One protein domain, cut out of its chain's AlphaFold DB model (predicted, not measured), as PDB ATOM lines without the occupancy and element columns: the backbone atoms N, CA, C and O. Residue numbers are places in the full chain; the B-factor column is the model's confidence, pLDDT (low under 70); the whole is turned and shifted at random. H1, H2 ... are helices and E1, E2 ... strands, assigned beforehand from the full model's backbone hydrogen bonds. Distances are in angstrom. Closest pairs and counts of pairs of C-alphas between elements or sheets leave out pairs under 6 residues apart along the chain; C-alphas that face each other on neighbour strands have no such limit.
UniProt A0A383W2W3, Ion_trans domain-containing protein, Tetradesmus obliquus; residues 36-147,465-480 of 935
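Overview. This is residues 36 to 147 and 465 to 480 of the 935 residues of the protein "Ion_trans domain-containing protein" of Tetradesmus obliquus (UniProt A0A383W2W3). A strongly twisted, curled sheet of four strands wraps round the longest helix, H5, and the short helix H4 packs across the part of H5 made by residues 117 to 124, on the same face of the sheet. Two small helices, H2 and H3, lie beyond one end of the sheet, and H1 lies away from the rest at the far end of a long unnamed stretch. The printed part has 128 residues, with five named helices and four named strands in the order H1 H2 H3 E1 H4 E2 H5 E3 E4. The sheet runs E1 E3 E4 E2, all antiparallel, and the class is mixed, helices and strands. The whole is only just compact, close to loose, with a radius of gyration of the C-alphas of 16.6 A, and is elongated, spanning 55 by 36 by 26 A.

Along the chain. In the sheet, E1 is residues 75 to 84, 24.9 A long, and bends by 65 degrees at residue 78. E3 is residues 132 to 140, 25.8 A; E4 is residues 466 to 472, 20.4 A, ending at C-alpha 472 (227.960, 226.784, 134.786); E2 is residues 98 to 102, 13.6 A. H5 is residues 109 to 124, 21.9 A, beginning at C-alpha 109 (235.474, 225.667, 121.732), with a kink of 34 degrees near residue 117. H4 is residues 85 to 92, H3 residues 66 to 72, H2 residues 55 to 61, and H1 residues 36 to 40, beginning at C-alpha 36 (216.588, 243.022, 123.433).

Arrangement. E1 and E2 are the edge strands. E1 and E3 are antiparallel at 156 degrees, with N 76 and O 139 2.9 A apart, within hydrogen-bond range. E3 and E4 stand at 153 degrees, with N 138 and O 469 at 2.9 A; E4 and E2 at 154 degrees, with N 100 and O 468 at 2.9 A. E2, H5 and E3 form a split strand-helix-strand unit, two strands running the same way with a helix between them in the chain and E4 between them in the sheet; its crossover is right-handed. H5 is on the sheet, which curls round it; the closest C-alphas of H5 and E1 are those of Glu 110 and Phe 81, 7.1 A apart. H4 and H5 make two layers with the sheet, both helices on one face. H4 has a height over the sheet of 5.8 A and lies over none of its strands, but only just: 2 of its 8 C-alphas fall on E1. H4 touches H5, about perpendicular at 76 degrees, through residues 117 to 124 of H5 alone; the closest C-alphas, of Val 87 and Ser 121, are 5.3 A apart. H2 and H3 are close but not clearly touching, about perpendicular at 75 degrees, with the closest C-alphas, of Ile 59 and Val 66, 6.4 A apart. H1, H2 and H3 are not on the sheet, and H1 is apart from the other named elements. Every O i to N i+4 pair is within hydrogen-bond range in H1, H2 and H3, against 3 of 4 in H4 and 9 of 12 in H5.

Size, cuts and confidence. The two C-alphas farthest apart, of Arg 60 and Gly 128, are 55.0 A apart. Residues 148 to 464 are not printed, and C-alphas 147 and 465 are 7.2 A apart across the cut. The link from H1 to H2, residues 41 to 54, is long. The mean pLDDT of the printed part is 72.0, and 39 residues are under 70, among them residues 36 to 53, 121 to 130 and 474 to 480.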
ATOM      1  N   MET A  36     215.471 242.223 122.928       40.66
ATOM      2  CA  MET A  36     216.588 243.022 123.433       40.66
ATOM      3  C   MET A  36     217.590 242.158 124.210       40.66
ATOM      4  O   MET A  36     218.788 242.343 124.037       40.66
ATOM      5  N   GLU A  37     217.138 241.169 124.988       38.03
ATOM      6  CA  GLU A  37     218.015 240.186 125.647       38.03
ATOM      7  C   GLU A  37     218.687 239.250 124.627       38.03
ATOM      8  O   GLU A  37     219.900 239.066 124.666       38.03
ATOM      9  N   ALA A  38     217.946 238.732 123.642       32.62
ATOM     10  CA  ALA A  38     218.506 237.943 122.541       32.62
ATOM     11  C   ALA A  38     219.357 238.783 121.565       32.62
ATOM     12  O   ALA A  38     220.207 238.233 120.873       32.62
ATOM     13  N   GLY A  39     219.157 240.104 121.522       28.64
ATOM     14  CA  GLY A  39     220.039 241.055 120.840       28.64
ATOM     15  C   GLY A  39     221.282 241.432 121.658       28.64
ATOM     16  O   GLY A  39     222.288 241.830 121.076       28.64
ATOM     17  N   ALA A  40     221.235 241.282 122.987       29.64
ATOM     18  CA  ALA A  40     222.386 241.397 123.884       29.64
ATOM     19  C   ALA A  40     223.200 240.091 123.961       29.64
ATOM     20  O   ALA A  40     224.400 240.129 124.231       29.64
ATOM     21  N   ALA A  41     222.586 238.946 123.640       33.59
ATOM     22  CA  ALA A  41     223.271 237.714 123.254       33.59
ATOM     23  C   ALA A  41     223.891 237.866 121.851       33.59
ATOM     24  O   ALA A  41     223.498 237.201 120.890       33.59
ATOM     25  N   GLY A  42     224.851 238.787 121.733       31.25
ATOM     26  CA  GLY A  42     225.575 239.040 120.497       31.25
ATOM     27  C   GLY A  42     226.198 237.759 119.946       31.25
ATOM     28  O   GLY A  42     226.737 236.936 120.689       31.25
ATOM     29  N   GLN A  43     226.153 237.608 118.621       28.62
ATOM     30  CA  GLN A  43     227.087 236.712 117.940       28.62
ATOM     31  C   GLN A  43     228.510 237.126 118.347       28.62
ATOM     32  O   GLN A  43     228.738 238.332 118.479       28.62
ATOM     33  N   PRO A  44     229.447 236.183 118.568       36.78
ATOM     34  CA  PRO A  44     230.815 236.540 118.918       36.78
ATOM     35  C   PRO A  44     231.363 237.479 117.842       36.78
ATOM     36  O   PRO A  44     231.436 237.117 116.667       36.78
ATOM     37  N   GLU A  45     231.666 238.712 118.246       38.06
ATOM     38  CA  GLU A  45     232.256 239.705 117.359       38.06
ATOM     39  C   GLU A  45     233.621 239.168 116.907       38.06
ATOM     40  O   GLU A  45     234.353 238.575 117.702       38.06
ATOM     41  N   HIS A  46     233.916 239.280 115.612       38.09
ATOM     42  CA  HIS A  46     235.046 238.596 114.977       38.09
ATOM     43  C   HIS A  46     236.342 239.361 115.298       38.09
ATOM     44  O   HIS A  46     236.806 240.185 114.513       38.09
ATOM     45  N   VAL A  47     236.854 239.160 116.516       49.56
ATOM     46  CA  VAL A  47     238.052 239.818 117.051       49.56
ATOM     47  C   VAL A  47     239.289 239.138 116.469       49.56
ATOM     48  O   VAL A  47     239.618 238.010 116.837       49.56
ATOM     49  N   GLU A  48     239.989 239.827 115.567       51.00
ATOM     50  CA  GLU A  48     241.237 239.323 114.992       51.00
ATOM     51  C   GLU A  48     242.348 239.232 116.067       51.00
ATOM     52  O   GLU A  48     242.410 240.043 116.994       51.00
ATOM     53  N   ASP A  49     243.289 238.285 115.920       55.91
ATOM     54  CA  ASP A  49     244.433 238.043 116.839       55.91
ATOM     55  C   ASP A  49     245.354 239.284 117.065       55.91
ATOM     56  O   ASP A  49     246.276 239.241 117.896       55.91
ATOM     57  N   GLU A  50     245.144 240.372 116.311       52.88
ATOM     58  CA  GLU A  50     245.825 241.675 116.416       52.88
ATOM     59  C   GLU A  50     245.164 242.625 117.442       52.88
ATOM     60  O   GLU A  50     245.878 243.425 118.054       52.88
ATOM     61  N   ASP A  51     243.848 242.529 117.684       54.72
ATOM     62  CA  ASP A  51     243.090 243.448 118.560       54.72
ATOM     63  C   ASP A  51     243.202 243.103 120.063       54.72
ATOM     64  O   ASP A  51     242.890 243.922 120.934       54.72
ATOM     65  N   VAL A  52     243.682 241.899 120.405       64.31
ATOM     66  CA  VAL A  52     243.799 241.445 121.801       64.31
ATOM     67  C   VAL A  52     245.082 241.970 122.462       64.31
ATOM     68  O   VAL A  52     246.194 241.492 122.208       64.31
ATOM     69  N   TYR A  53     244.926 242.916 123.393       69.56
ATOM     70  CA  TYR A  53     246.025 243.507 124.167       69.56
ATOM     71  C   TYR A  53     246.878 242.458 124.902       69.56
ATOM     72  O   TYR A  53     246.363 241.559 125.574       69.56
ATOM     73  N   LYS A  54     248.207 242.641 124.902       78.19
ATOM     74  CA  LYS A  54     249.092 241.977 125.879       78.19
ATOM     75  C   LYS A  54     249.131 242.789 127.169       78.19
ATOM     76  O   LYS A  54     249.089 244.021 127.142       78.19
ATOM     77  N   MET A  55     249.354 242.132 128.309       78.81
ATOM     78  CA  MET A  55     249.402 242.792 129.629       78.81
ATOM     79  C   MET A  55     250.369 243.998 129.680       78.81
ATOM     80  O   MET A  55     250.084 245.012 130.315       78.81
ATOM     81  N   ARG A  56     251.507 243.931 128.974       74.69
ATOM     82  CA  ARG A  56     252.485 245.036 128.890       74.69
ATOM     83  C   ARG A  56     252.008 246.241 128.074       74.69
ATOM     84  O   ARG A  56     252.435 247.357 128.361       74.69
ATOM     85  N   GLU A  57     251.176 246.013 127.066       75.44
ATOM     86  CA  GLU A  57     250.597 247.055 126.214       75.44
ATOM     87  C   GLU A  57     249.443 247.733 126.967       75.44
ATOM     88  O   GLU A  57     249.471 248.949 127.156       75.44
ATOM     89  N   LEU A  58     248.557 246.947 127.593       75.94
ATOM     90  CA  LEU A  58     247.496 247.452 128.473       75.94
ATOM     91  C   LEU A  58     248.034 248.329 129.625       75.94
ATOM     92  O   LEU A  58     247.524 249.426 129.856       75.94
ATOM     93  N   ILE A  59     249.098 247.897 130.321       77.00
ATOM     94  CA  ILE A  59     249.757 248.701 131.374       77.00
ATOM     95  C   ILE A  59     250.325 250.017 130.815       77.00
ATOM     96  O   ILE A  59     250.365 251.019 131.531       77.00
ATOM     97  N   ARG A  60     250.800 250.028 129.565       74.00
ATOM     98  CA  ARG A  60     251.405 251.209 128.931       74.00
ATOM     99  C   ARG A  60     250.355 252.227 128.485       74.00
ATOM    100  O   ARG A  60     250.630 253.424 128.547       74.00
ATOM    101  N   GLU A  61     249.192 251.758 128.044       75.75
ATOM    102  CA  GLU A  61     248.174 252.581 127.377       75.75
ATOM    103  C   GLU A  61     247.031 252.999 128.309       75.75
ATOM    104  O   GLU A  61     246.650 254.170 128.303       75.75
ATOM    105  N   LYS A  62     246.556 252.102 129.186       72.19
ATOM    106  CA  LYS A  62     245.513 252.373 130.197       72.19
ATOM    107  C   LYS A  62     246.036 252.195 131.647       72.19
ATOM    108  O   LYS A  62     245.402 251.496 132.436       72.19
ATOM    109  N   PRO A  63     247.165 252.812 132.077       70.19
ATOM    110  CA  PRO A  63     247.843 252.512 133.356       70.19
ATOM    111  C   PRO A  63     247.002 252.706 134.631       70.19
ATOM    112  O   PRO A  63     247.324 252.134 135.677       70.19
ATOM    113  N   LYS A  64     245.953 253.534 134.578       69.00
ATOM    114  CA  LYS A  64     245.017 253.737 135.694       69.00
ATOM    115  C   LYS A  64     243.899 252.697 135.697       69.00
ATOM    116  O   LYS A  64     243.543 252.197 136.763       69.00
ATOM    117  N   ASP A  65     243.442 252.329 134.506       77.94
ATOM    118  CA  ASP A  65     242.151 251.688 134.269       77.94
ATOM    119  C   ASP A  65     242.299 250.178 133.992       77.94
ATOM    120  O   ASP A  65     241.307 249.483 133.817       77.94
ATOM    121  N   VAL A  66     243.531 249.638 134.041       79.12
ATOM    122  CA  VAL A  66     243.860 248.195 133.925       79.12
ATOM    123  C   VAL A  66     242.935 247.295 134.756       79.12
ATOM    124  O   VAL A  66     242.574 246.215 134.309       79.12
ATOM    125  N   ILE A  67     242.563 247.717 135.971       80.88
ATOM    126  CA  ILE A  67     241.698 246.923 136.862       80.88
ATOM    127  C   ILE A  67     240.249 246.932 136.361       80.88
ATOM    128  O   ILE A  67     239.629 245.879 136.341       80.88
ATOM    129  N   GLN A  68     239.752 248.083 135.902       81.69
ATOM    130  CA  GLN A  68     238.415 248.212 135.322       81.69
ATOM    131  C   GLN A  68     238.318 247.431 134.003       81.69
ATOM    132  O   GLN A  68     237.379 246.672 133.815       81.69
ATOM    133  N   TYR A  69     239.347 247.486 133.149       83.06
ATOM    134  CA  TYR A  69     239.447 246.629 131.961       83.06
ATOM    135  C   TYR A  69     239.411 245.131 132.321       83.06
ATOM    136  O   TYR A  69     238.698 244.365 131.687       83.06
ATOM    137  N   LEU A  70     240.132 244.701 133.365       82.69
ATOM    138  CA  LEU A  70     240.112 243.311 133.851       82.69
ATOM    139  C   LEU A  70     238.768 242.877 134.475       82.69
ATOM    140  O   LEU A  70     238.560 241.677 134.665       82.69
ATOM    141  N   GLU A  71     237.898 243.827 134.814       82.12
ATOM    142  CA  GLU A  71     236.574 243.618 135.412       82.12
ATOM    143  C   GLU A  71     235.454 243.653 134.355       82.12
ATOM    144  O   GLU A  71     234.575 242.796 134.384       82.12
ATOM    145  N   GLU A  72     235.525 244.583 133.396       80.75
ATOM    146  CA  GLU A  72     234.528 244.809 132.336       80.75
ATOM    147  C   GLU A  72     234.815 244.009 131.049       80.75
ATOM    148  O   GLU A  72     233.917 243.369 130.511       80.75
ATOM    149  N   GLU A  73     236.060 244.023 130.553       80.12
ATOM    150  CA  GLU A  73     236.445 243.496 129.226       80.12
ATOM    151  C   GLU A  73     237.385 242.271 129.305       80.12
ATOM    152  O   GLU A  73     237.667 241.636 128.289       80.12
ATOM    153  N   GLY A  74     237.878 241.913 130.500       76.25
ATOM    154  CA  GLY A  74     238.962 240.939 130.702       76.25
ATOM    155  C   GLY A  74     238.621 239.470 130.417       76.25
ATOM    156  O   GLY A  74     239.528 238.634 130.347       76.25
ATOM    157  N   VAL A  75     237.339 239.131 130.251       82.69
ATOM    158  CA  VAL A  75     236.878 237.800 129.828       82.69
ATOM    159  C   VAL A  75     235.724 237.956 128.839       82.69
ATOM    160  O   VAL A  75     234.675 238.476 129.206       82.69
ATOM    161  N   ALA A  76     235.889 237.443 127.622       84.38
ATOM    162  CA  ALA A  76     234.828 237.388 126.621       84.38
ATOM    163  C   ALA A  76     234.033 236.071 126.729       84.38
ATOM    164  O   ALA A  76     234.600 235.014 127.029       84.38
ATOM    165  N   LYS A  77     232.721 236.120 126.470       84.19
ATOM    166  CA  LYS A  77     231.847 234.939 126.351       84.19
ATOM    167  C   LYS A  77     231.879 234.451 124.898       84.19
ATOM    168  O   LYS A  77     231.597 235.224 123.990       84.19
ATOM    169  N   LEU A  78     232.237 233.184 124.686       82.19
ATOM    170  CA  LEU A  78     232.326 232.560 123.356       82.19
ATOM    171  C   LEU A  78     231.014 231.887 122.932       82.19
ATOM    172  O   LEU A  78     230.713 231.812 121.743       82.19
ATOM    173  N   GLY A  79     230.246 231.378 123.898       83.75
ATOM    174  CA  GLY A  79     228.968 230.721 123.650       83.75
ATOM    175  C   GLY A  79     228.557 229.761 124.762       83.75
ATOM    176  O   GLY A  79     229.181 229.696 125.824       83.75
ATOM    177  N   GLU A  80     227.486 229.014 124.512       87.00
ATOM    178  CA  GLU A  80     226.877 228.089 125.466       87.00
ATOM    179  C   GLU A  80     226.613 226.726 124.841       87.00
ATOM    180  O   GLU A  80     226.284 226.625 123.659       87.00
ATOM    181  N   PHE A  81     226.709 225.667 125.646       86.62
ATOM    182  CA  PHE A  81     226.371 224.316 125.208       86.62
ATOM    183  C   PHE A  81     225.852 223.438 126.349       86.62
ATOM    184  O   PHE A  81     226.210 223.602 127.514       86.62
ATOM    185  N   GLU A  82     224.999 222.472 126.006       84.25
ATOM    186  CA  GLU A  82     224.455 221.509 126.964       84.25
ATOM    187  C   GLU A  82     225.400 220.317 127.203       84.25
ATOM    188  O   GLU A  82     225.947 219.719 126.260       84.25
ATOM    189  N   VAL A  83     225.514 219.917 128.474       83.12
ATOM    190  CA  VAL A  83     226.290 218.766 128.966       83.12
ATOM    191  C   VAL A  83     225.458 217.982 129.991       83.12
ATOM    192  O   VAL A  83     224.584 218.541 130.648       83.12
ATOM    193  N   GLN A  84     225.708 216.677 130.134       82.12
ATOM    194  CA  GLN A  84     225.106 215.861 131.198       82.12
ATOM    195  C   GLN A  84     225.695 216.217 132.572       82.12
ATOM    196  O   GLN A  84     226.915 216.235 132.741       82.12
ATOM    197  N   ASP A  85     224.831 216.413 133.564       77.06
ATOM    198  CA  ASP A  85     225.166 216.697 134.966       77.06
ATOM    199  C   ASP A  85     226.234 215.758 135.561       77.06
ATOM    200  O   ASP A  85     227.234 216.226 136.105       77.06
ATOM    201  N   ALA A  86     226.090 214.443 135.394       74.62
ATOM    202  CA  ALA A  86     227.030 213.437 135.891       74.62
ATOM    203  C   ALA A  86     228.434 213.542 135.263       74.62
ATOM    204  O   ALA A  86     229.406 213.071 135.855       74.62
ATOM    205  N   VAL A  87     228.551 214.156 134.082       79.69
ATOM    206  CA  VAL A  87     229.834 214.449 133.429       79.69
ATOM    207  C   VAL A  87     230.363 215.803 133.902       79.69
ATOM    208  O   VAL A  87     231.520 215.888 134.306       79.69
ATOM    209  N   ALA A  88     229.513 216.834 133.926       76.31
ATOM    210  CA  ALA A  88     229.876 218.187 134.337       76.31
ATOM    211  C   ALA A  88     230.348 218.246 135.802       76.31
ATOM    212  O   ALA A  88     231.469 218.677 136.068       76.31
ATOM    213  N   PHE A  89     229.560 217.729 136.752       77.19
ATOM    214  CA  PHE A  89     229.946 217.682 138.168       77.19
ATOM    215  C   PHE A  89     231.177 216.799 138.412       77.19
ATOM    216  O   PHE A  89     231.983 217.108 139.285       77.19
ATOM    217  N   LYS A  90     231.373 215.726 137.631       78.25
ATOM    218  CA  LYS A  90     232.562 214.868 137.758       78.25
ATOM    219  C   LYS A  90     233.830 215.509 137.188       78.25
ATOM    220  O   LYS A  90     234.913 215.226 137.697       78.25
ATOM    221  N   ALA A  91     233.706 216.347 136.161       76.50
ATOM    222  CA  ALA A  91     234.824 217.102 135.608       76.50
ATOM    223  C   ALA A  91     235.224 218.270 136.529       76.50
ATOM    224  O   ALA A  91     236.406 218.436 136.809       76.50
ATOM    225  N   PHE A  92     234.249 219.026 137.052       73.69
ATOM    226  CA  PHE A  92     234.481 220.158 137.962       73.69
ATOM    227  C   PHE A  92     234.899 219.716 139.379       73.69
ATOM    228  O   PHE A  92     235.736 220.358 140.010       73.69
ATOM    229  N   GLY A  93     234.354 218.611 139.899       71.06
ATOM    230  CA  GLY A  93     234.704 218.075 141.217       71.06
ATOM    231  C   GLY A  93     234.375 219.041 142.362       71.06
ATOM    232  O   GLY A  93     233.216 219.172 142.744       71.06
ATOM    233  N   ASN A  94     235.404 219.703 142.903       64.88
ATOM    234  CA  ASN A  94     235.291 220.714 143.966       64.88
ATOM    235  C   ASN A  94     235.616 222.143 143.470       64.88
ATOM    236  O   ASN A  94     235.794 223.049 144.285       64.88
ATOM    237  N   GLU A  95     235.771 222.346 142.161       68.00
ATOM    238  CA  GLU A  95     236.170 223.620 141.553       68.00
ATOM    239  C   GLU A  95     234.993 224.284 140.827       68.00
ATOM    240  O   GLU A  95     234.139 223.614 140.258       68.00
ATOM    241  N   ASN A  96     234.948 225.620 140.834       70.44
ATOM    242  CA  ASN A  96     233.825 226.395 140.277       70.44
ATOM    243  C   ASN A  96     234.017 226.779 138.794       70.44
ATOM    244  O   ASN A  96     233.155 227.432 138.207       70.44
ATOM    245  N   MET A  97     235.161 226.433 138.203       80.75
ATOM    246  CA  MET A  97     235.494 226.672 136.798       80.75
ATOM    247  C   MET A  97     236.526 225.645 136.335       80.75
ATOM    248  O   MET A  97     237.456 225.345 137.083       80.75
ATOM    249  N   LEU A  98     236.401 225.169 135.098       81.75
ATOM    250  CA  LEU A  98     237.486 224.469 134.410       81.75
ATOM    251  C   LEU A  98     238.238 225.444 133.510       81.75
ATOM    252  O   LEU A  98     237.676 226.429 133.033       81.75
ATOM    253  N   THR A  99     239.521 225.174 133.281       86.38
ATOM    254  CA  THR A  99     240.415 226.052 132.517       86.38
ATOM    255  C   THR A  99     241.323 225.236 131.614       86.38
ATOM    256  O   THR A  99     241.945 224.280 132.083       86.38
ATOM    257  N   THR A 100     241.461 225.642 130.357       85.25
ATOM    258  CA  THR A 100     242.361 225.006 129.392       85.25
ATOM    259  C   THR A 100     243.118 226.049 128.568       85.25
ATOM    260  O   THR A 100     242.712 227.206 128.503       85.25
ATOM    261  N   GLY A 101     244.254 225.655 127.999       82.75
ATOM    262  CA  GLY A 101     245.115 226.528 127.203       82.75
ATOM    263  C   GLY A 101     244.914 226.288 125.713       82.75
ATOM    264  O   GLY A 101     244.691 225.146 125.317       82.75
ATOM    265  N   ALA A 102     245.037 227.340 124.907       80.19
ATOM    266  CA  ALA A 102     245.014 227.250 123.449       80.19
ATOM    267  C   ALA A 102     246.027 228.204 122.803       80.19
ATOM    268  O   ALA A 102     246.430 229.206 123.400       80.19
ATOM    269  N   ASP A 103     246.415 227.881 121.568       77.06
ATOM    270  CA  ASP A 103     247.388 228.643 120.779       77.06
ATOM    271  C   ASP A 103     246.762 229.809 119.982       77.06
ATOM    272  O   ASP A 103     247.486 230.701 119.542       77.06
ATOM    273  N   HIS A 104     245.431 229.837 119.842       75.31
ATOM    274  CA  HIS A 104     244.651 230.839 119.099       75.31
ATOM    275  C   HIS A 104     243.462 231.347 119.927       75.31
ATOM    276  O   HIS A 104     242.981 230.626 120.803       75.31
ATOM    277  N   TYR A 105     242.986 232.564 119.643       71.00
ATOM    278  CA  TYR A 105     241.778 233.119 120.265       71.00
ATOM    279  C   TYR A 105     240.510 232.404 119.769       71.00
ATOM    280  O   TYR A 105     239.670 231.967 120.561       71.00
ATOM    281  N   GLU A 106     240.411 232.220 118.449       68.38
ATOM    282  CA  GLU A 106     239.327 231.493 117.793       68.38
ATOM    283  C   GLU A 106     239.681 230.005 117.645       68.38
ATOM    284  O   GLU A 106     240.517 229.603 116.836       68.38
ATOM    285  N   VAL A 107     239.018 229.175 118.448       72.62
ATOM    286  CA  VAL A 107     239.066 227.707 118.397       72.62
ATOM    287  C   VAL A 107     237.627 227.194 118.416       72.62
ATOM    288  O   VAL A 107     236.761 227.836 119.016       72.62
ATOM    289  N   ASP A 108     237.372 226.020 117.824       78.81
ATOM    290  CA  ASP A 108     236.113 225.266 117.955       78.81
ATOM    291  C   ASP A 108     235.886 224.836 119.421       78.81
ATOM    292  O   ASP A 108     236.042 223.667 119.794       78.81
ATOM    293  N   TRP A 109     235.536 225.799 120.277       80.56
ATOM    294  CA  TRP A 109     235.474 225.667 121.732       80.56
ATOM    295  C   TRP A 109     234.505 224.570 122.169       80.56
ATOM    296  O   TRP A 109     234.787 223.854 123.129       80.56
ATOM    297  N   GLU A 110     233.401 224.382 121.440       82.25
ATOM    298  CA  GLU A 110     232.447 223.311 121.715       82.25
ATOM    299  C   GLU A 110     233.101 221.936 121.508       82.25
ATOM    300  O   GLU A 110     232.944 221.049 122.345       82.25
ATOM    301  N   SER A 111     233.886 221.761 120.438       81.81
ATOM    302  CA  SER A 111     234.574 220.494 120.160       81.81
ATOM    303  C   SER A 111     235.665 220.205 121.196       81.81
ATOM    304  O   SER A 111     235.688 219.113 121.764       81.81
ATOM    305  N   MET A 112     236.483 221.211 121.531       84.75
ATOM    306  CA  MET A 112     237.551 221.131 122.531       84.75
ATOM    307  C   MET A 112     237.003 220.752 123.913       84.75
ATOM    308  O   MET A 112     237.495 219.816 124.552       84.75
ATOM    309  N   TRP A 113     235.960 221.443 124.382       85.56
ATOM    310  CA  TRP A 113     235.359 221.134 125.678       85.56
ATOM    311  C   TRP A 113     234.613 219.796 125.661       85.56
ATOM    312  O   TRP A 113     234.715 219.045 126.634       85.56
ATOM    313  N   ARG A 114     233.916 219.434 124.573       84.38
ATOM    314  CA  ARG A 114     233.285 218.108 124.449       84.38
ATOM    315  C   ARG A 114     234.314 216.974 124.418       84.38
ATOM    316  O   ARG A 114     234.036 215.928 125.003       84.38
ATOM    317  N   GLU A 115     235.492 217.165 123.821       85.88
ATOM    318  CA  GLU A 115     236.578 216.178 123.866       85.88
ATOM    319  C   GLU A 115     237.096 215.986 125.298       85.88
ATOM    320  O   GLU A 115     237.104 214.850 125.781       85.88
ATOM    321  N   GLN A 116     237.426 217.068 126.015       82.81
ATOM    322  CA  GLN A 116     237.875 216.982 127.415       82.81
ATOM    323  C   GLN A 116     236.815 216.330 128.316       82.81
ATOM    324  O   GLN A 116     237.114 215.399 129.067       82.81
ATOM    325  N   LEU A 117     235.547 216.731 128.191       84.00
ATOM    326  CA  LEU A 117     234.434 216.134 128.939       84.00
ATOM    327  C   LEU A 117     234.189 214.656 128.562       84.00
ATOM    328  O   LEU A 117     233.685 213.888 129.388       84.00
ATOM    329  N   SER A 118     234.584 214.211 127.362       80.69
ATOM    330  CA  SER A 118     234.451 212.808 126.940       80.69
ATOM    331  C   SER A 118     235.315 211.842 127.763       80.69
ATOM    332  O   SER A 118     234.928 210.685 127.946       80.69
ATOM    333  N   GLU A 119     236.453 212.299 128.298       82.06
ATOM    334  CA  GLU A 119     237.315 211.483 129.158       82.06
ATOM    335  C   GLU A 119     236.609 211.157 130.483       82.06
ATOM    336  O   GLU A 119     236.510 209.989 130.877       82.06
ATOM    337  N   TYR A 120     235.999 212.168 131.108       77.75
ATOM    338  CA  TYR A 120     235.186 212.012 132.317       77.75
ATOM    339  C   TYR A 120     233.910 211.197 132.057       77.75
ATOM    340  O   TYR A 120     233.531 210.378 132.899       77.75
ATOM    341  N   SER A 121     233.291 211.351 130.880       69.62
ATOM    342  CA  SER A 121     232.071 210.633 130.477       69.62
ATOM    343  C   SER A 121     232.228 209.106 130.518       69.62
ATOM    344  O   SER A 121     231.400 208.419 131.124       69.62
ATOM    345  N   ARG A 122     233.351 208.561 130.021       67.62
ATOM    346  CA  ARG A 122     233.660 207.112 130.117       67.62
ATOM    347  C   ARG A 122     233.664 206.596 131.560       67.62
ATOM    348  O   ARG A 122     233.398 205.421 131.797       67.62
ATOM    349  N   SER A 123     233.969 207.468 132.520       62.72
ATOM    350  CA  SER A 123     234.007 207.172 133.953       62.72
ATOM    351  C   SER A 123     232.702 207.549 134.686       62.72
ATOM    352  O   SER A 123     232.570 207.265 135.877       62.72
ATOM    353  N   ALA A 124     231.740 208.195 134.020       61.16
ATOM    354  CA  ALA A 124     230.440 208.599 134.572       61.16
ATOM    355  C   ALA A 124     229.277 207.671 134.154       61.16
ATOM    356  O   ALA A 124     228.197 207.740 134.740       61.16
ATOM    357  N   ALA A 125     229.505 206.775 133.185       57.06
ATOM    358  CA  ALA A 125     228.515 205.941 132.486       57.06
ATOM    359  C   ALA A 125     227.796 204.842 133.320       57.06
ATOM    360  O   ALA A 125     227.424 203.799 132.785       57.06
ATOM    361  N   GLY A 126     227.602 205.050 134.626       58.75
ATOM    362  CA  GLY A 126     226.888 204.145 135.539       58.75
ATOM    363  C   GLY A 126     225.813 204.812 136.408       58.75
ATOM    364  O   GLY A 126     225.222 204.139 137.248       58.75
ATOM    365  N   ILE A 127     225.557 206.116 136.240       61.28
ATOM    366  CA  ILE A 127     224.559 206.862 137.024       61.28
ATOM    367  C   ILE A 127     223.242 206.910 136.234       61.28
ATOM    368  O   ILE A 127     223.183 207.450 135.134       61.28
ATOM    369  N   GLY A 128     222.188 206.291 136.779       59.84
ATOM    370  CA  GLY A 128     220.962 205.945 136.037       59.84
ATOM    371  C   GLY A 128     219.994 207.088 135.707       59.84
ATOM    372  O   GLY A 128     218.954 206.830 135.107       59.84
ATOM    373  N   TRP A 129     220.312 208.321 136.096       62.53
ATOM    374  CA  TRP A 129     219.560 209.535 135.777       62.53
ATOM    375  C   TRP A 129     220.581 210.614 135.421       62.53
ATOM    376  O   TRP A 129     221.547 210.780 136.163       62.53
ATOM    377  N   THR A 130     220.385 211.316 134.302       66.75
ATOM    378  CA  THR A 130     221.197 212.490 133.952       66.75
ATOM    379  C   THR A 130     220.323 213.623 133.431       66.75
ATOM    380  O   THR A 130     219.491 213.440 132.540       66.75
ATOM    381  N   THR A 131     220.519 214.796 134.012       78.12
ATOM    382  CA  THR A 131     219.930 216.077 133.617       78.12
ATOM    383  C   THR A 131     220.885 216.775 132.653       78.12
ATOM    384  O   THR A 131     222.102 216.596 132.737       78.12
ATOM    385  N   LYS A 132     220.366 217.600 131.742       80.44
ATOM    386  CA  LYS A 132     221.211 218.539 130.997       80.44
ATOM    387  C   LYS A 132     221.423 219.812 131.817       80.44
ATOM    388  O   LYS A 132     220.471 220.318 132.403       80.44
ATOM    389  N   ILE A 133     222.645 220.332 131.807       81.50
ATOM    390  CA  ILE A 133     223.020 221.638 132.362       81.50
ATOM    391  C   ILE A 133     223.670 222.447 131.229       81.50
ATOM    392  O   ILE A 133     224.427 221.871 130.438       81.50
ATOM    393  N   THR A 134     223.374 223.748 131.114       83.00
ATOM    394  CA  THR A 134     224.061 224.624 130.151       83.00
ATOM    395  C   THR A 134     225.362 225.153 130.749       83.00
ATOM    396  O   THR A 134     225.456 225.503 131.929       83.00
ATOM    397  N   MET A 135     226.407 225.154 129.930       83.44
ATOM    398  CA  MET A 135     227.750 225.544 130.333       83.44
ATOM    399  C   MET A 135     228.243 226.667 129.426       83.44
ATOM    400  O   MET A 135     228.123 226.578 128.203       83.44
ATOM    401  N   GLU A 136     228.796 227.714 130.029       85.25
ATOM    402  CA  GLU A 136     229.269 228.905 129.331       85.25
ATOM    403  C   GLU A 136     230.760 228.786 129.023       85.25
ATOM    404  O   GLU A 136     231.604 228.809 129.933       85.25
ATOM    405  N   ALA A 137     231.091 228.710 127.737       86.19
ATOM    406  CA  ALA A 137     232.458 228.825 127.260       86.19
ATOM    407  C   ALA A 137     232.869 230.303 127.222       86.19
ATOM    408  O   ALA A 137     232.177 231.157 126.666       86.19
ATOM    409  N   HIS A 138     234.023 230.594 127.806       86.81
ATOM    410  CA  HIS A 138     234.613 231.924 127.900       86.81
ATOM    411  C   HIS A 138     236.094 231.874 127.493       86.81
ATOM    412  O   HIS A 138     236.727 230.816 127.557       86.81
ATOM    413  N   VAL A 139     236.679 233.019 127.144       86.81
ATOM    414  CA  VAL A 139     238.120 233.186 126.899       86.81
ATOM    415  C   VAL A 139     238.651 234.406 127.649       86.81
ATOM    416  O   VAL A 139     237.973 235.425 127.762       86.81
ATOM    417  N   VAL A 140     239.861 234.303 128.202       84.75
ATOM    418  CA  VAL A 140     240.562 235.448 128.797       84.75
ATOM    419  C   VAL A 140     240.995 236.387 127.671       84.75
ATOM    420  O   VAL A 140     241.820 236.015 126.838       84.75
ATOM    421  N   ASN A 141     240.463 237.610 127.666       83.56
ATOM    422  CA  ASN A 141     240.695 238.625 126.634       83.56
ATOM    423  C   ASN A 141     242.033 239.360 126.849       83.56
ATOM    424  O   ASN A 141     242.100 240.581 126.957       83.56
ATOM    425  N   LEU A 142     243.107 238.590 127.023       81.38
ATOM    426  CA  LEU A 142     244.469 239.087 127.176       81.38
ATOM    427  C   LEU A 142     245.445 238.080 126.583       81.38
ATOM    428  O   LEU A 142     245.586 236.958 127.079       81.38
ATOM    429  N   ARG A 143     246.181 238.517 125.564       80.75
ATOM    430  CA  ARG A 143     247.216 237.712 124.927       80.75
ATOM    431  C   ARG A 143     248.420 237.584 125.856       80.75
ATOM    432  O   ARG A 143     248.823 238.546 126.516       80.75
ATOM    433  N   ASP A 144     248.991 236.385 125.908       81.50
ATOM    434  CA  ASP A 144     250.088 236.011 126.806       81.50
ATOM    435  C   ASP A 144     249.735 236.162 128.306       81.50
ATOM    436  O   ASP A 144     250.626 236.270 129.152       81.50
ATOM    437  N   ALA A 145     248.448 236.141 128.692       79.25
ATOM    438  CA  ALA A 145     248.033 236.282 130.098       79.25
ATOM    439  C   ALA A 145     248.658 235.218 131.019       79.25
ATOM    440  O   ALA A 145     249.033 235.516 132.159       79.25
ATOM    441  N   ALA A 146     248.815 233.994 130.502       81.56
ATOM    442  CA  ALA A 146     249.467 232.877 131.177       81.56
ATOM    443  C   ALA A 146     250.998 232.842 131.001       81.56
ATOM    444  O   ALA A 146     251.629 231.905 131.486       81.56
ATOM    445  N   ALA A 147     251.625 233.839 130.370       80.50
ATOM    446  CA  ALA A 147     253.079 233.902 130.255       80.50
ATOM    447  C   ALA A 147     253.775 234.129 131.610       80.50
ATOM    448  O   ALA A 147     253.146 234.372 132.644       80.50
ATOM    449  N   PRO A 465     249.313 231.215 124.793       82.06
ATOM    450  CA  PRO A 465     248.959 232.612 124.554       82.06
ATOM    451  C   PRO A 465     247.535 232.945 125.022       82.06
ATOM    452  O   PRO A 465     247.317 234.065 125.487       82.06
ATOM    453  N   PHE A 466     246.601 231.985 124.966       84.88
ATOM    454  CA  PHE A 466     245.205 232.153 125.381       84.88
ATOM    455  C   PHE A 466     244.767 231.095 126.404       84.88
ATOM    456  O   PHE A 466     245.266 229.965 126.435       84.88
ATOM    457  N   VAL A 467     243.815 231.470 127.264       86.06
ATOM    458  CA  VAL A 467     243.214 230.592 128.280       86.06
ATOM    459  C   VAL A 467     241.699 230.623 128.127       86.06
ATOM    460  O   VAL A 467     241.073 231.670 128.305       86.06
ATOM    461  N   HIS A 468     241.108 229.465 127.848       86.62
ATOM    462  CA  HIS A 468     239.661 229.279 127.834       86.62
ATOM    463  C   HIS A 468     239.174 228.804 129.201       86.62
ATOM    464  O   HIS A 468     239.863 228.074 129.920       86.62
ATOM    465  N   ILE A 469     237.954 229.203 129.543       88.25
ATOM    466  CA  ILE A 469     237.292 228.914 130.813       88.25
ATOM    467  C   ILE A 469     235.939 228.274 130.509       88.25
ATOM    468  O   ILE A 469     235.228 228.725 129.612       88.25
ATOM    469  N   LEU A 470     235.562 227.263 131.285       85.00
ATOM    470  CA  LEU A 470     234.215 226.706 131.298       85.00
ATOM    471  C   LEU A 470     233.582 226.951 132.667       85.00
ATOM    472  O   LEU A 470     234.199 226.671 133.701       85.00
ATOM    473  N   LYS A 471     232.350 227.463 132.673       84.50
ATOM    474  CA  LYS A 471     231.547 227.714 133.879       84.50
ATOM    475  C   LYS A 471     230.132 227.159 133.710       84.50
ATOM    476  O   LYS A 471     229.704 226.870 132.597       84.50
ATOM    477  N   PHE A 472     229.404 227.024 134.813       80.50
ATOM    478  CA  PHE A 472     227.960 226.784 134.786       80.50
ATOM    479  C   PHE A 472     227.219 228.096 134.499       80.50
ATOM    480  O   PHE A 472     227.551 229.106 135.118       80.50
ATOM    481  N   HIS A 473     226.215 228.077 133.614       77.56
ATOM    482  CA  HIS A 473     225.350 229.243 133.402       77.56
ATOM    483  C   HIS A 473     224.508 229.494 134.666       77.56
ATOM    484  O   HIS A 473     223.911 228.525 135.158       77.56
ATOM    485  N   PRO A 474     224.399 230.736 135.183       66.06
ATOM    486  CA  PRO A 474     223.733 231.026 136.459       66.06
ATOM    487  C   PRO A 474     222.305 230.469 136.533       66.06
ATOM    488  O   PRO A 474     221.959 229.788 137.501       66.06
ATOM    489  N   ASP A 475     221.518 230.639 135.469       59.78
ATOM    490  CA  ASP A 475     220.117 230.191 135.427       59.78
ATOM    491  C   ASP A 475     219.952 228.671 135.241       59.78
ATOM    492  O   ASP A 475     218.867 228.129 135.439       59.78
ATOM    493  N   SER A 476     221.024 227.954 134.878       56.69
ATOM    494  CA  SER A 476     221.012 226.487 134.764       56.69
ATOM    495  C   SER A 476     221.324 225.783 136.086       56.69
ATOM    496  O   SER A 476     220.998 224.607 136.263       56.69
ATOM    497  N   THR A 477     221.915 226.506 137.043       51.22
ATOM    498  CA  THR A 477     222.124 226.048 138.420       51.22
ATOM    499  C   THR A 477     220.816 226.050 139.220       51.22
ATOM    500  O   THR A 477     220.652 226.786 140.191       51.22
ATOM    501  N   TYR A 478     219.906 225.148 138.844       48.75
ATOM    502  CA  TYR A 478     218.730 224.740 139.618       48.75
ATOM    503  C   TYR A 478     219.159 224.210 141.005       48.75
ATOM    504  O   TYR A 478     219.399 223.019 141.163       48.75
ATOM    505  N   GLU A 479     219.311 225.112 141.984       43.69
ATOM    506  CA  GLU A 479     219.340 224.977 143.462       43.69
ATOM    507  C   GLU A 479     220.248 223.914 144.148       43.69
ATOM    508  O   GLU A 479     220.497 224.000 145.354       43.69
ATOM    509  N   VAL A 480     220.814 222.939 143.434       47.59
ATOM    510  CA  VAL A 480     221.444 221.721 143.990       47.59
ATOM    511  C   VAL A 480     222.912 221.921 144.404       47.59
ATOM    512  O   VAL A 480     223.423 221.184 145.244       47.59
TER     513      VAL A 480